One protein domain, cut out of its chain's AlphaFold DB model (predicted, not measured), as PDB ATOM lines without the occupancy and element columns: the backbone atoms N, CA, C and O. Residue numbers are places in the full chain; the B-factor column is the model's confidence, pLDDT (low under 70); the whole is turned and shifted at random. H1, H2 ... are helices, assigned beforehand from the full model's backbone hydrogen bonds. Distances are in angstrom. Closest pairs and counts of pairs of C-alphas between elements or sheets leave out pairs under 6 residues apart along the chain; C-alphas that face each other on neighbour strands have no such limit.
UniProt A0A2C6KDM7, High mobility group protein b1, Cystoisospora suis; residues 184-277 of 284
ATOM      1  N   LYS A 184       1.277  59.275 -44.640       87.56
ATOM      2  CA  LYS A 184       1.873  58.134 -45.332       87.56
ATOM      3  C   LYS A 184       1.326  58.047 -46.752       87.56
ATOM      4  O   LYS A 184       0.267  58.591 -47.073       87.56
ATOM      5  N   GLU A 185       2.010  57.293 -47.601       84.12
ATOM      6  CA  GLU A 185       1.540  57.044 -48.961       84.12
ATOM      7  C   GLU A 185       0.133  56.419 -48.954       84.12
ATOM      8  O   GLU A 185      -0.125  55.408 -48.298       84.12
ATOM      9  N   GLY A 186      -0.801  57.050 -49.670       86.50
ATOM     10  CA  GLY A 186      -2.202  56.621 -49.734       86.50
ATOM     11  C   GLY A 186      -3.081  57.055 -48.553       86.50
ATOM     12  O   GLY A 186      -4.302  56.881 -48.626       86.50
ATOM     13  N   GLN A 187      -2.512  57.668 -47.511       93.44
ATOM     14  CA  GLN A 187      -3.259  58.189 -46.374       93.44
ATOM     15  C   GLN A 187      -4.028  59.460 -46.761       93.44
ATOM     16  O   GLN A 187      -3.478  60.410 -47.313       93.44
ATOM     17  N   LYS A 188      -5.325  59.477 -46.459       92.06
ATOM     18  CA  LYS A 188      -6.235  60.612 -46.691       92.06
ATOM     19  C   LYS A 188      -6.739  61.224 -45.390       92.06
ATOM     20  O   LYS A 188      -7.113  62.393 -45.360       92.06
ATOM     21  N   HIS A 189      -6.794  60.415 -44.338       92.31
ATOM     22  CA  HIS A 189      -7.357  60.767 -43.046       92.31
ATOM     23  C   HIS A 189      -6.314  60.601 -41.944       92.31
ATOM     24  O   HIS A 189      -5.405  59.774 -42.039       92.31
ATOM     25  N   ILE A 190      -6.465  61.380 -40.873       92.50
ATOM     26  CA  ILE A 190      -5.634  61.257 -39.673       92.50
ATOM     27  C   ILE A 190      -5.796  59.851 -39.093       92.50
ATOM     28  O   ILE A 190      -6.903  59.310 -39.053       92.50
ATOM     29  N   THR A 191      -4.687  59.265 -38.643       92.88
ATOM     30  CA  THR A 191      -4.692  57.918 -38.075       92.88
ATOM     31  C   THR A 191      -5.493  57.877 -36.769       92.88
ATOM     32  O   THR A 191      -5.176  58.623 -35.840       92.88
ATOM     33  N   PRO A 192      -6.513  57.005 -36.665       93.50
ATOM     34  CA  PRO A 192      -7.305  56.848 -35.455       93.50
ATOM     35  C   PRO A 192      -6.446  56.368 -34.275       93.50
ATOM     36  O   PRO A 192      -5.511  55.579 -34.479       93.50
ATOM     37  N   PRO A 193      -6.767  56.776 -33.034       93.06
ATOM     38  CA  PRO A 193      -6.037  56.340 -31.847       93.06
ATOM     39  C   PRO A 193      -6.152  54.819 -31.645       93.06
ATOM     40  O   PRO A 193      -7.149  54.203 -32.013       93.06
ATOM     41  N   ASN A 194      -5.142  54.194 -31.032       89.56
ATOM     42  CA  ASN A 194      -5.069  52.729 -30.886       89.56
ATOM     43  C   ASN A 194      -6.223  52.115 -30.064       89.56
ATOM     44  O   ASN A 194      -6.451  50.916 -30.154       89.56
ATOM     45  N   GLY A 195      -6.934  52.913 -29.261       92.75
ATOM     46  CA  GLY A 195      -8.063  52.456 -28.442       92.75
ATOM     47  C   GLY A 195      -9.418  52.443 -29.155       92.75
ATOM     48  O   GLY A 195     -10.414  52.087 -28.532       92.75
ATOM     49  N   GLU A 196      -9.485  52.855 -30.423       94.94
ATOM     50  CA  GLU A 196     -10.735  52.852 -31.186       94.94
ATOM     51  C   GLU A 196     -11.145  51.432 -31.597       94.94
ATOM     52  O   GLU A 196     -10.392  50.713 -32.259       94.94
ATOM     53  N   GLY A 197     -12.374  51.039 -31.252       96.62
ATOM     54  CA  GLY A 197     -12.906  49.714 -31.580       96.62
ATOM     55  C   GLY A 197     -13.024  49.495 -33.089       96.62
ATOM     56  O   GLY A 197     -12.753  48.402 -33.583       96.62
ATOM     57  N   THR A 198     -13.339  50.553 -33.844       95.69
ATOM     58  CA  THR A 198     -13.391  50.506 -35.311       95.69
ATOM     59  C   THR A 198     -12.022  50.204 -35.910       95.69
ATOM     60  O   THR A 198     -11.922  49.427 -36.859       95.69
ATOM     61  N   ARG A 199     -10.948  50.763 -35.336       95.44
ATOM     62  CA  ARG A 199      -9.585  50.453 -35.772       95.44
ATOM     63  C   ARG A 199      -9.242  48.995 -35.493       95.44
ATOM     64  O   ARG A 199      -8.822  48.311 -36.420       95.44
ATOM     65  N   ALA A 200      -9.464  48.532 -34.263       96.25
ATOM     66  CA  ALA A 200      -9.180  47.151 -33.880       96.25
ATOM     67  C   ALA A 200      -9.923  46.146 -34.775       96.25
ATOM     68  O   ALA A 200      -9.339  45.154 -35.197       96.25
ATOM     69  N   PHE A 201     -11.177  46.446 -35.130       96.56
ATOM     70  CA  PHE A 201     -11.986  45.615 -36.018       96.56
ATOM     71  C   PHE A 201     -11.411  45.500 -37.436       96.56
ATOM     72  O   PHE A 201     -11.310  44.401 -37.974       96.56
ATOM     73  N   TYR A 202     -11.040  46.613 -38.074       96.12
ATOM     74  CA  TYR A 202     -10.497  46.553 -39.435       96.12
ATOM     75  C   TYR A 202      -9.066  46.021 -39.480       96.12
ATOM     76  O   TYR A 202      -8.685  45.401 -40.470       96.12
ATOM     77  N   GLU A 203      -8.290  46.239 -38.420       94.62
ATOM     78  CA  GLU A 203      -6.959  45.660 -38.262       94.62
ATOM     79  C   GLU A 203      -7.047  44.135 -38.140       94.62
ATOM     80  O   GLU A 203      -6.430  43.437 -38.943       94.62
ATOM     81  N   SER A 204      -7.910  43.611 -37.260       96.38
ATOM     82  CA  SER A 204      -8.137  42.164 -37.153       96.38
ATOM     83  C   SER A 204      -8.703  41.578 -38.448       96.38
ATOM     84  O   SER A 204      -8.260  40.526 -38.900       96.38
ATOM     85  N   LEU A 205      -9.634  42.284 -39.099       95.69
ATOM     86  CA  LEU A 205     -10.209  41.844 -40.370       95.69
ATOM     87  C   LEU A 205      -9.157  41.770 -41.485       95.69
ATOM     88  O   LEU A 205      -9.244  40.897 -42.346       95.69
ATOM     89  N   TYR A 206      -8.175  42.674 -41.481       94.88
ATOM     90  CA  TYR A 206      -7.066  42.651 -42.430       94.88
ATOM     91  C   TYR A 206      -6.086  41.507 -42.142       94.88
ATOM     92  O   TYR A 206      -5.586  40.884 -43.078       94.88
ATOM     93  N   GLU A 207      -5.817  41.215 -40.869       94.38
ATOM     94  CA  GLU A 207      -4.952  40.101 -40.467       94.38
ATOM     95  C   GLU A 207      -5.558  38.736 -40.804       94.38
ATOM     96  O   GLU A 207      -4.844  37.846 -41.260       94.38
ATOM     97  N   GLU A 208      -6.872  38.587 -40.640       95.19
ATOM     98  CA  GLU A 208      -7.595  37.385 -41.053       95.19
ATOM     99  C   GLU A 208      -7.704  37.287 -42.580       95.19
ATOM    100  O   GLU A 208      -7.495  36.219 -43.153       95.19
ATOM    101  N   ASN A 209      -8.037  38.399 -43.243       92.44
ATOM    102  CA  ASN A 209      -8.329  38.451 -44.671       92.44
ATOM    103  C   ASN A 209      -7.683  39.686 -45.329       92.44
ATOM    104  O   ASN A 209      -8.347  40.715 -45.505       92.44
ATOM    105  N   PRO A 210      -6.432  39.589 -45.820       90.06
ATOM    106  CA  PRO A 210      -5.733  40.726 -46.431       90.06
ATOM    107  C   PRO A 210      -6.348  41.178 -47.766       90.06
ATOM    108  O   PRO A 210      -6.019  42.247 -48.279       90.06
ATOM    109  N   ASN A 211      -7.247  40.369 -48.334       89.19
ATOM    110  CA  ASN A 211      -7.990  40.671 -49.559       89.19
ATOM    111  C   ASN A 211      -9.352  41.338 -49.285       89.19
ATOM    112  O   ASN A 211     -10.070  41.672 -50.226       89.19
ATOM    113  N   SER A 212      -9.722  41.545 -48.015       91.94
ATOM    114  CA  SER A 212     -10.952  42.245 -47.648       91.94
ATOM    115  C   SER A 212     -10.886  43.708 -48.086       91.94
ATOM    116  O   SER A 212     -10.078  44.491 -47.588       91.94
ATOM    117  N   LEU A 213     -11.765  44.098 -49.009       91.44
ATOM    118  CA  LEU A 213     -11.755  45.425 -49.630       91.44
ATOM    119  C   LEU A 213     -12.013  46.556 -48.640       91.44
ATOM    120  O   LEU A 213     -11.360  47.598 -48.693       91.44
ATOM    121  N   ILE A 214     -12.959  46.342 -47.728       93.31
ATOM    122  CA  ILE A 214     -13.294  47.314 -46.685       93.31
ATOM    123  C   ILE A 214     -12.131  47.505 -45.711       93.31
ATOM    124  O   ILE A 214     -11.821  48.641 -45.362       93.31
ATOM    125  N   ALA A 215     -11.460  46.413 -45.331       94.50
ATOM    126  CA  ALA A 215     -10.315  46.469 -44.439       94.50
ATOM    127  C   ALA A 215      -9.162  47.190 -45.132       94.50
ATOM    128  O   ALA A 215      -8.698  48.203 -44.624       94.50
ATOM    129  N   LEU A 216      -8.791  46.741 -46.336       93.56
ATOM    130  CA  LEU A 216      -7.708  47.301 -47.143       93.56
ATOM    131  C   LEU A 216      -7.873  48.811 -47.363       93.56
ATOM    132  O   LEU A 216      -6.932  49.577 -47.169       93.56
ATOM    133  N   ARG A 217      -9.084  49.250 -47.724       93.81
ATOM    134  CA  ARG A 217      -9.396  50.674 -47.865       93.81
ATOM    135  C   ARG A 217      -9.171  51.420 -46.554       93.81
ATOM    136  O   ARG A 217      -8.510  52.453 -46.563       93.81
ATOM    137  N   TYR A 218      -9.700  50.903 -45.448       95.56
ATOM    138  CA  TYR A 218      -9.587  51.552 -44.147       95.56
ATOM    139  C   TYR A 218      -8.128  51.652 -43.686       95.56
ATOM    140  O   TYR A 218      -7.653  52.742 -43.377       95.56
ATOM    141  N   VAL A 219      -7.378  50.548 -43.683       95.19
ATOM    142  CA  VAL A 219      -6.004  50.556 -43.163       95.19
ATOM    143  C   VAL A 219      -5.059  51.462 -43.958       95.19
ATOM    144  O   VAL A 219      -4.134  52.017 -43.362       95.19
ATOM    145  N   ILE A 220      -5.303  51.659 -45.259       94.75
ATOM    146  CA  ILE A 220      -4.504  52.549 -46.114       94.75
ATOM    147  C   ILE A 220      -4.969  54.002 -45.987       94.75
ATOM    148  O   ILE A 220      -4.155  54.870 -45.682       94.75
ATOM    149  N   GLU A 221      -6.268  54.288 -46.146       94.19
ATOM    150  CA  GLU A 221      -6.781  55.670 -46.116       94.19
ATOM    151  C   GLU A 221      -6.573  56.341 -44.751       94.19
ATOM    152  O   GLU A 221      -6.365  57.552 -44.693       94.19
ATOM    153  N   TYR A 222      -6.575  55.564 -43.667       94.88
ATOM    154  CA  TYR A 222      -6.301  56.043 -42.312       94.88
ATOM    155  C   TYR A 222      -4.835  55.855 -41.882       94.88
ATOM    156  O   TYR A 222      -4.460  56.248 -40.778       94.88
ATOM    157  N   GLY A 223      -3.984  55.256 -42.721       93.44
ATOM    158  CA  GLY A 223      -2.566  55.047 -42.415       93.44
ATOM    159  C   GLY A 223      -2.327  54.200 -41.158       93.44
ATOM    160  O   GLY A 223      -1.412  54.492 -40.387       93.44
ATOM    161  N   VAL A 224      -3.164  53.185 -40.921       94.12
ATOM    162  CA  VAL A 224      -3.046  52.274 -39.768       94.12
ATOM    163  C   VAL A 224      -1.838  51.356 -39.936       94.12
ATOM    164  O   VAL A 224      -1.077  51.160 -38.991       94.12
ATOM    165  N   LEU A 225      -1.630  50.835 -41.149       90.81
ATOM    166  CA  LEU A 225      -0.468  50.007 -41.464       90.81
ATOM    167  C   LEU A 225       0.789  50.859 -41.679       90.81
ATOM    168  O   LEU A 225       0.742  51.990 -42.163       90.81
ATOM    169  N   THR A 226       1.936  50.286 -41.323       88.25
ATOM    170  CA  THR A 226       3.267  50.881 -41.489       88.25
ATOM    171  C   THR A 226       4.277  49.842 -41.953       88.25
ATOM    172  O   THR A 226       4.126  48.655 -41.658       88.25
ATOM    173  N   GLY A 227       5.336  50.292 -42.626       88.00
ATOM    174  CA  GLY A 227       6.461  49.445 -43.024       88.00
ATOM    175  C   GLY A 227       6.104  48.471 -44.148       88.00
ATOM    176  O   GLY A 227       5.416  48.828 -45.100       88.00
ATOM    177  N   THR A 228       6.558  47.224 -44.035       88.12
ATOM    178  CA  THR A 228       6.428  46.200 -45.089       88.12
ATOM    179  C   THR A 228       4.975  45.897 -45.460       88.12
ATOM    180  O   THR A 228       4.639  45.865 -46.642       88.12
ATOM    181  N   LYS A 229       4.083  45.784 -44.464       90.38
ATOM    182  CA  LYS A 229       2.647  45.531 -44.682       90.38
ATOM    183  C   LYS A 229       1.993  46.611 -45.554       90.38
ATOM    184  O   LYS A 229       1.079  46.309 -46.322       90.38
ATOM    185  N   LEU A 230       2.442  47.865 -45.441       89.69
ATOM    186  CA  LEU A 230       1.941  48.967 -46.267       89.69
ATOM    187  C   LEU A 230       2.391  48.798 -47.722       89.69
ATOM    188  O   LEU A 230       1.554  48.818 -48.618       89.69
ATOM    189  N   HIS A 231       3.680  48.549 -47.959       86.94
ATOM    190  CA  HIS A 231       4.218  48.390 -49.316       86.94
ATOM    191  C   HIS A 231       3.597  47.215 -50.083       86.94
ATOM    192  O   HIS A 231       3.420  47.294 -51.294       86.94
ATOM    193  N   GLU A 232       3.205  46.142 -49.398       88.31
ATOM    194  CA  GLU A 232       2.531  44.998 -50.029       88.31
ATOM    195  C   GLU A 232       1.052  45.255 -50.358       88.31
ATOM    196  O   GLU A 232       0.498  44.659 -51.288       88.31
ATOM    197  N   SER A 233       0.388  46.107 -49.575       89.69
ATOM    198  CA  SER A 233      -1.058  46.351 -49.652       89.69
ATOM    199  C   SER A 233      -1.421  47.540 -50.539       89.69
ATOM    200  O   SER A 233      -2.434  47.500 -51.242       89.69
ATOM    201  N   LEU A 234      -0.563  48.558 -50.579       89.75
ATOM    202  CA  LEU A 234      -0.699  49.748 -51.413       89.75
ATOM    203  C   LEU A 234      -0.920  49.439 -52.904       89.75
ATOM    204  O   LEU A 234      -1.910  49.939 -53.448       89.75
ATOM    205  N   PRO A 235      -0.111  48.590 -53.577       88.56
ATOM    206  CA  PRO A 235      -0.332  48.287 -54.988       88.56
ATOM    207  C   PRO A 235      -1.704  47.645 -55.213       88.56
ATOM    208  O   PRO A 235      -2.452  48.069 -56.093       88.56
ATOM    209  N   LYS A 236      -2.099  46.695 -54.354       88.31
ATOM    210  CA  LYS A 236      -3.413  46.036 -54.432       88.31
ATOM    211  C   LYS A 236      -4.549  47.057 -54.367       88.31
ATOM    212  O   LYS A 236      -5.490  46.992 -55.155       88.31
ATOM    213  N   TYR A 237      -4.447  48.015 -53.447       91.12
ATOM    214  CA  TYR A 237      -5.435  49.078 -53.297       91.12
ATOM    215  C   TYR A 237      -5.486  50.014 -54.504       91.12
ATOM    216  O   TYR A 237      -6.583  50.352 -54.951       91.12
ATOM    217  N   ALA A 238      -4.334  50.411 -55.052       89.56
ATOM    218  CA  ALA A 238      -4.279  51.265 -56.236       89.56
ATOM    219  C   ALA A 238      -5.037  50.632 -57.412       89.56
ATOM    220  O   ALA A 238      -5.872  51.281 -58.034       89.56
ATOM    221  N   LEU A 239      -4.841  49.336 -57.635       86.81
ATOM    222  CA  LEU A 239      -5.493  48.590 -58.711       86.81
ATOM    223  C   LEU A 239      -6.990  48.426 -58.486       86.81
ATOM    224  O   LEU A 239      -7.782  48.675 -59.384       86.81
ATOM    225  N   LEU A 240      -7.403  48.082 -57.267       87.50
ATOM    226  CA  LEU A 240      -8.817  48.035 -56.893       87.50
ATOM    227  C   LEU A 240      -9.522  49.376 -57.103       87.50
ATOM    228  O   LEU A 240     -10.690  49.435 -57.493       87.50
ATOM    229  N   LYS A 241      -8.803  50.467 -56.851       87.75
ATOM    230  CA  LYS A 241      -9.291  51.821 -57.076       87.75
ATOM    231  C   LYS A 241      -9.392  52.148 -58.568       87.75
ATOM    232  O   LYS A 241     -10.386  52.759 -58.958       87.75
ATOM    233  N   GLU A 242      -8.427  51.726 -59.385       88.31
ATOM    234  CA  GLU A 242      -8.467  51.860 -60.850       88.31
ATOM    235  C   GLU A 242      -9.604  51.039 -61.471       88.31
ATOM    236  O   GLU A 242     -10.368  51.564 -62.276       88.31
ATOM    237  N   LEU A 243      -9.787  49.796 -61.019       86.12
ATOM    238  CA  LEU A 243     -10.877  48.905 -61.429       86.12
ATOM    239  C   LEU A 243     -12.257  49.379 -60.944       86.12
ATOM    240  O   LEU A 243     -13.279  48.826 -61.337       86.12
ATOM    241  N   GLY A 244     -12.311  50.402 -60.087       88.38
ATOM    242  CA  GLY A 244     -13.565  50.966 -59.601       88.38
ATOM    243  C   GLY A 244     -14.279  50.101 -58.561       88.38
ATOM    244  O   GLY A 244     -15.463  50.326 -58.310       88.38
ATOM    245  N   ALA A 245     -13.580  49.183 -57.888       89.00
ATOM    246  CA  ALA A 245     -14.166  48.310 -56.866       89.00
ATOM    247  C   ALA A 245     -14.809  49.093 -55.700       89.00
ATOM    248  O   ALA A 245     -15.757  48.624 -55.070       89.00
ATOM    249  N   PHE A 246     -14.322  50.314 -55.444       87.38
ATOM    250  CA  PHE A 246     -14.830  51.227 -54.413       87.38
ATOM    251  C   PHE A 246     -15.873  52.244 -54.916       87.38
ATOM    252  O   PHE A 246     -16.325  53.085 -54.142       87.38
ATOM    253  N   LYS A 247     -16.242  52.208 -56.205       86.94
ATOM    254  CA  LYS A 247     -17.232  53.108 -56.825       86.94
ATOM    255  C   LYS A 247     -18.606  52.435 -56.972       86.94
ATOM    256  O   LYS A 247     -19.275  52.602 -57.989       86.94
ATOM    257  N   GLY A 248     -19.028  51.648 -55.983       84.50
ATOM    258  CA  GLY A 248     -20.380  51.093 -55.960       84.50
ATOM    259  C   GLY A 248     -21.448  52.176 -55.804       84.50
ATOM    260  O   GLY A 248     -21.182  53.273 -55.301       84.50
ATOM    261  N   ALA A 249     -22.678  51.858 -56.211       77.75
ATOM    262  CA  ALA A 249     -23.831  52.724 -55.977       77.75
ATOM    263  C   ALA A 249     -23.951  53.028 -54.470       77.75
ATOM    264  O   ALA A 249     -24.081  52.113 -53.658       77.75
ATOM    265  N   GLY A 250     -23.843  54.306 -54.091       80.06
ATOM    266  CA  GLY A 250     -23.876  54.742 -52.689       80.06
ATOM    267  C   GLY A 250     -22.556  54.601 -51.917       80.06
ATOM    268  O   GLY A 250     -22.575  54.602 -50.692       80.06
ATOM    269  N   GLY A 251     -21.412  54.461 -52.597       76.56
ATOM    270  CA  GLY A 251     -20.099  54.349 -51.940       76.56
ATOM    271  C   GLY A 251     -19.798  52.959 -51.368       76.56
ATOM    272  O   GLY A 251     -18.820  52.791 -50.636       76.56
ATOM    273  N   GLY A 252     -20.633  51.972 -51.705       81.69
ATOM    274  CA  GLY A 252     -20.432  50.570 -51.368       81.69
ATOM    275  C   GLY A 252     -19.376  49.881 -52.234       81.69
ATOM    276  O   GLY A 252     -18.887  50.414 -53.231       81.69
ATOM    277  N   VAL A 253     -19.039  48.658 -51.836       86.19
ATOM    278  CA  VAL A 253     -18.148  47.767 -52.583       86.19
ATOM    279  C   VAL A 253     -18.944  47.041 -53.668       86.19
ATOM    280  O   VAL A 253     -20.037  46.537 -53.398       86.19
ATOM    281  N   GLN A 254     -18.402  46.985 -54.885       87.44
ATOM    282  CA  GLN A 254     -19.025  46.270 -56.002       87.44
ATOM    283  C   GLN A 254     -19.142  44.761 -55.701       87.44
ATOM    284  O   GLN A 254     -18.205  44.169 -55.155       87.44
ATOM    285  N   PRO A 255     -20.273  44.111 -56.041       84.19
ATOM    286  CA  PRO A 255     -20.514  42.712 -55.695       84.19
ATOM    287  C   PRO A 255     -19.543  41.757 -56.395       84.19
ATOM    288  O   PRO A 255     -19.212  40.730 -55.814       84.19
ATOM    289  N   GLU A 256     -19.046  42.119 -57.582       85.31
ATOM    290  CA  GLU A 256     -18.067  41.329 -58.345       85.31
ATOM    291  C   GLU A 256     -16.757  41.108 -57.583       85.31
ATOM    292  O   GLU A 256     -16.071  40.120 -57.813       85.31
ATOM    293  N   PHE A 257     -16.425  42.002 -56.650       85.38
ATOM    294  CA  PHE A 257     -15.177  41.943 -55.898       85.38
ATOM    295  C   PHE A 257     -15.381  41.509 -54.438       85.38
ATOM    296  O   PHE A 257     -14.459  41.611 -53.627       85.38
ATOM    297  N   LYS A 258     -16.579  41.029 -54.066       80.25
ATOM    298  CA  LYS A 258     -16.869  40.578 -52.691       80.25
ATOM    299  C   LYS A 258     -15.989  39.417 -52.241       80.25
ATOM    300  O   LYS A 258     -15.645  39.360 -51.066       80.25
ATOM    301  N   GLU A 259     -15.633  38.523 -53.154       81.25
ATOM    302  CA  GLU A 259     -14.756  37.381 -52.868       81.25
ATOM    303  C   GLU A 259     -13.265  37.770 -52.848       81.25
ATOM    304  O   GLU A 259     -12.404  36.942 -52.565       81.25
ATOM    305  N   GLY A 260     -12.957  39.052 -53.071       70.62
ATOM    306  CA  GLY A 260     -11.600  39.571 -53.196       70.62
ATOM    307  C   GLY A 260     -11.112  39.571 -54.645       70.62
ATOM    308  O   GLY A 260     -11.819  39.159 -55.564       70.62
ATOM    309  N   LEU A 261      -9.892  40.071 -54.857       73.12
ATOM    310  CA  LEU A 261      -9.217  39.876 -56.142       73.12
ATOM    311  C   LEU A 261      -8.858  38.401 -56.287       73.12
ATOM    312  O   LEU A 261      -8.257  37.822 -55.379       73.12
ATOM    313  N   SER A 262      -9.136  37.833 -57.459       77.25
ATOM    314  CA  SER A 262      -8.585  36.525 -57.794       77.25
ATOM    315  C   SER A 262      -7.055  36.591 -57.786       77.25
ATOM    316  O   SER A 262      -6.448  37.627 -58.073       77.25
ATOM    317  N   GLU A 263      -6.400  35.481 -57.461       78.00
ATOM    318  CA  GLU A 263      -4.935  35.415 -57.452       78.00
ATOM    319  C   GLU A 263      -4.340  35.793 -58.820       78.00
ATOM    320  O   GLU A 263      -3.320  36.480 -58.900       78.00
ATOM    321  N   GLN A 264      -5.054  35.462 -59.900       77.12
ATOM    322  CA  GLN A 264      -4.733  35.891 -61.261       77.12
ATOM    323  C   GLN A 264      -4.810  37.409 -61.424       77.12
ATOM    324  O   GLN A 264      -3.903  38.004 -62.003       77.12
ATOM    325  N   GLN A 265      -5.849  38.053 -60.884       78.00
ATOM    326  CA  GLN A 265      -5.958  39.506 -60.898       78.00
ATOM    327  C   GLN A 265      -4.854  40.156 -60.075       78.00
ATOM    328  O   GLN A 265      -4.352  41.171 -60.528       78.00
ATOM    329  N   LEU A 266      -4.436  39.582 -58.935       73.56
ATOM    330  CA  LEU A 266      -3.300  40.068 -58.134       73.56
ATOM    331  C   LEU A 266      -1.957  39.916 -58.859       73.56
ATOM    332  O   LEU A 266      -1.104  40.799 -58.766       73.56
ATOM    333  N   ALA A 267      -1.750  38.813 -59.574       78.75
ATOM    334  CA  ALA A 267      -0.543  38.593 -60.361       78.75
ATOM    335  C   ALA A 267      -0.490  39.526 -61.580       78.75
ATOM    336  O   ALA A 267       0.531  40.171 -61.818       78.75
ATOM    337  N   ALA A 268      -1.601  39.656 -62.310       77.38
ATOM    338  CA  ALA A 268      -1.739  40.595 -63.421       77.38
ATOM    339  C   ALA A 268      -1.577  42.045 -62.948       77.38
ATOM    340  O   ALA A 268      -0.875  42.825 -63.576       77.38
ATOM    341  N   ALA A 269      -2.151  42.373 -61.793       70.56
ATOM    342  CA  ALA A 269      -1.970  43.625 -61.075       70.56
ATOM    343  C   ALA A 269      -0.500  43.946 -60.798       70.56
ATOM    344  O   ALA A 269      -0.037  45.033 -61.132       70.56
ATOM    345  N   LYS A 270       0.232  43.009 -60.180       74.56
ATOM    346  CA  LYS A 270       1.660  43.180 -59.881       74.56
ATOM    347  C   LYS A 270       2.451  43.450 -61.159       74.56
ATOM    348  O   LYS A 270       3.191  44.425 -61.201       74.56
ATOM    349  N   LYS A 271       2.206  42.662 -62.213       79.75
ATOM    350  CA  LYS A 271       2.811  42.875 -63.535       79.75
ATOM    351  C   LYS A 271       2.446  44.239 -64.126       79.75
ATOM    352  O   LYS A 271       3.314  44.937 -64.627       79.75
ATOM    353  N   ALA A 272       1.183  44.653 -64.045       76.44
ATOM    354  CA  ALA A 272       0.733  45.939 -64.569       76.44
ATOM    355  C   ALA A 272       1.359  47.126 -63.822       76.44
ATOM    356  O   ALA A 272       1.662  48.138 -64.447       76.44
ATOM    357  N   LEU A 273       1.571  47.011 -62.508       71.56
ATOM    358  CA  LEU A 273       2.255  48.032 -61.710       71.56
ATOM    359  C   LEU A 273       3.735  48.148 -62.091       71.56
ATOM    360  O   LEU A 273       4.249  49.254 -62.242       71.56
ATOM    361  N   GLU A 274       4.392  47.005 -62.283       76.56
ATOM    362  CA  GLU A 274       5.780  46.920 -62.738       76.56
ATOM    363  C   GLU A 274       5.942  47.557 -64.128       76.56
ATOM    364  O   GLU A 274       6.802  48.416 -64.320       76.56
ATOM    365  N   VAL A 275       5.033  47.248 -65.059       79.06
ATOM    366  CA  VAL A 275       4.998  47.829 -66.414       79.06
ATOM    367  C   VAL A 275       4.655  49.320 -66.403       79.06
ATOM    368  O   VAL A 275       5.249  50.088 -67.154       79.06
ATOM    369  N   LYS A 276       3.743  49.772 -65.530       73.50
ATOM    370  CA  LYS A 276       3.416  51.202 -65.357       73.50
ATOM    371  C   LYS A 276       4.577  52.022 -64.777       73.50
ATOM    372  O   LYS A 276       4.394  53.204 -64.493       73.50
ATOM    373  N   GLY A 277       5.754  51.426 -64.583       64.69
ATOM    374  CA  GLY A 277       6.912  52.117 -64.034       64.69
ATOM    375  C   GLY A 277       6.697  52.517 -62.581       64.69
ATOM    376  O   GLY A 277       7.405  53.377 -62.064       64.69
TER     377      GLY A 277
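Overview. This is residues 184 to 277 of the 284 residues of the protein "High mobility group protein b1" of Cystoisospora suis (UniProt A0A2C6KDM7). Four crossed helices form a row, H2 and H3 in the middle, H1 and H4 at the ends. The printed part has 94 residues, H1 to H4 in chain order and no named strand: all helix. The whole is compact, radius of gyration of the C-alphas 13.2 A, spans 39 by 30 by 23 A.

Arrangement. Start at H3, residues 228 to 242; its residues 235 to 239 alone touch H4, residues 263 to 275, about perpendicular at 87 degrees, closest at C-alphas 239 and 269, 6.5 A. H2, residues 213 to 221, touches H3 at a steep tilt of 66 degrees, closest at C-alphas 216 and 237, 6.8 A. H1, residues 197 to 208, touches H2 with 202 to 206 alone, closest at C-alphas 202 and 215, 5.0 A. Every O i to N i+4 pair is within hydrogen-bond range in H1, H2 and H4, 9 of 11 in H3.

Along the chain. Find C-alpha 228 at (6.428, 46.200, -45.089); H3 runs 22.4 A from there. H4 ends at C-alpha 275, (4.998, 47.829, -66.414).

Size, cuts and confidence. The printed part has no cut; the H3 to H4 link is long; residue 277 is under pLDDT 70.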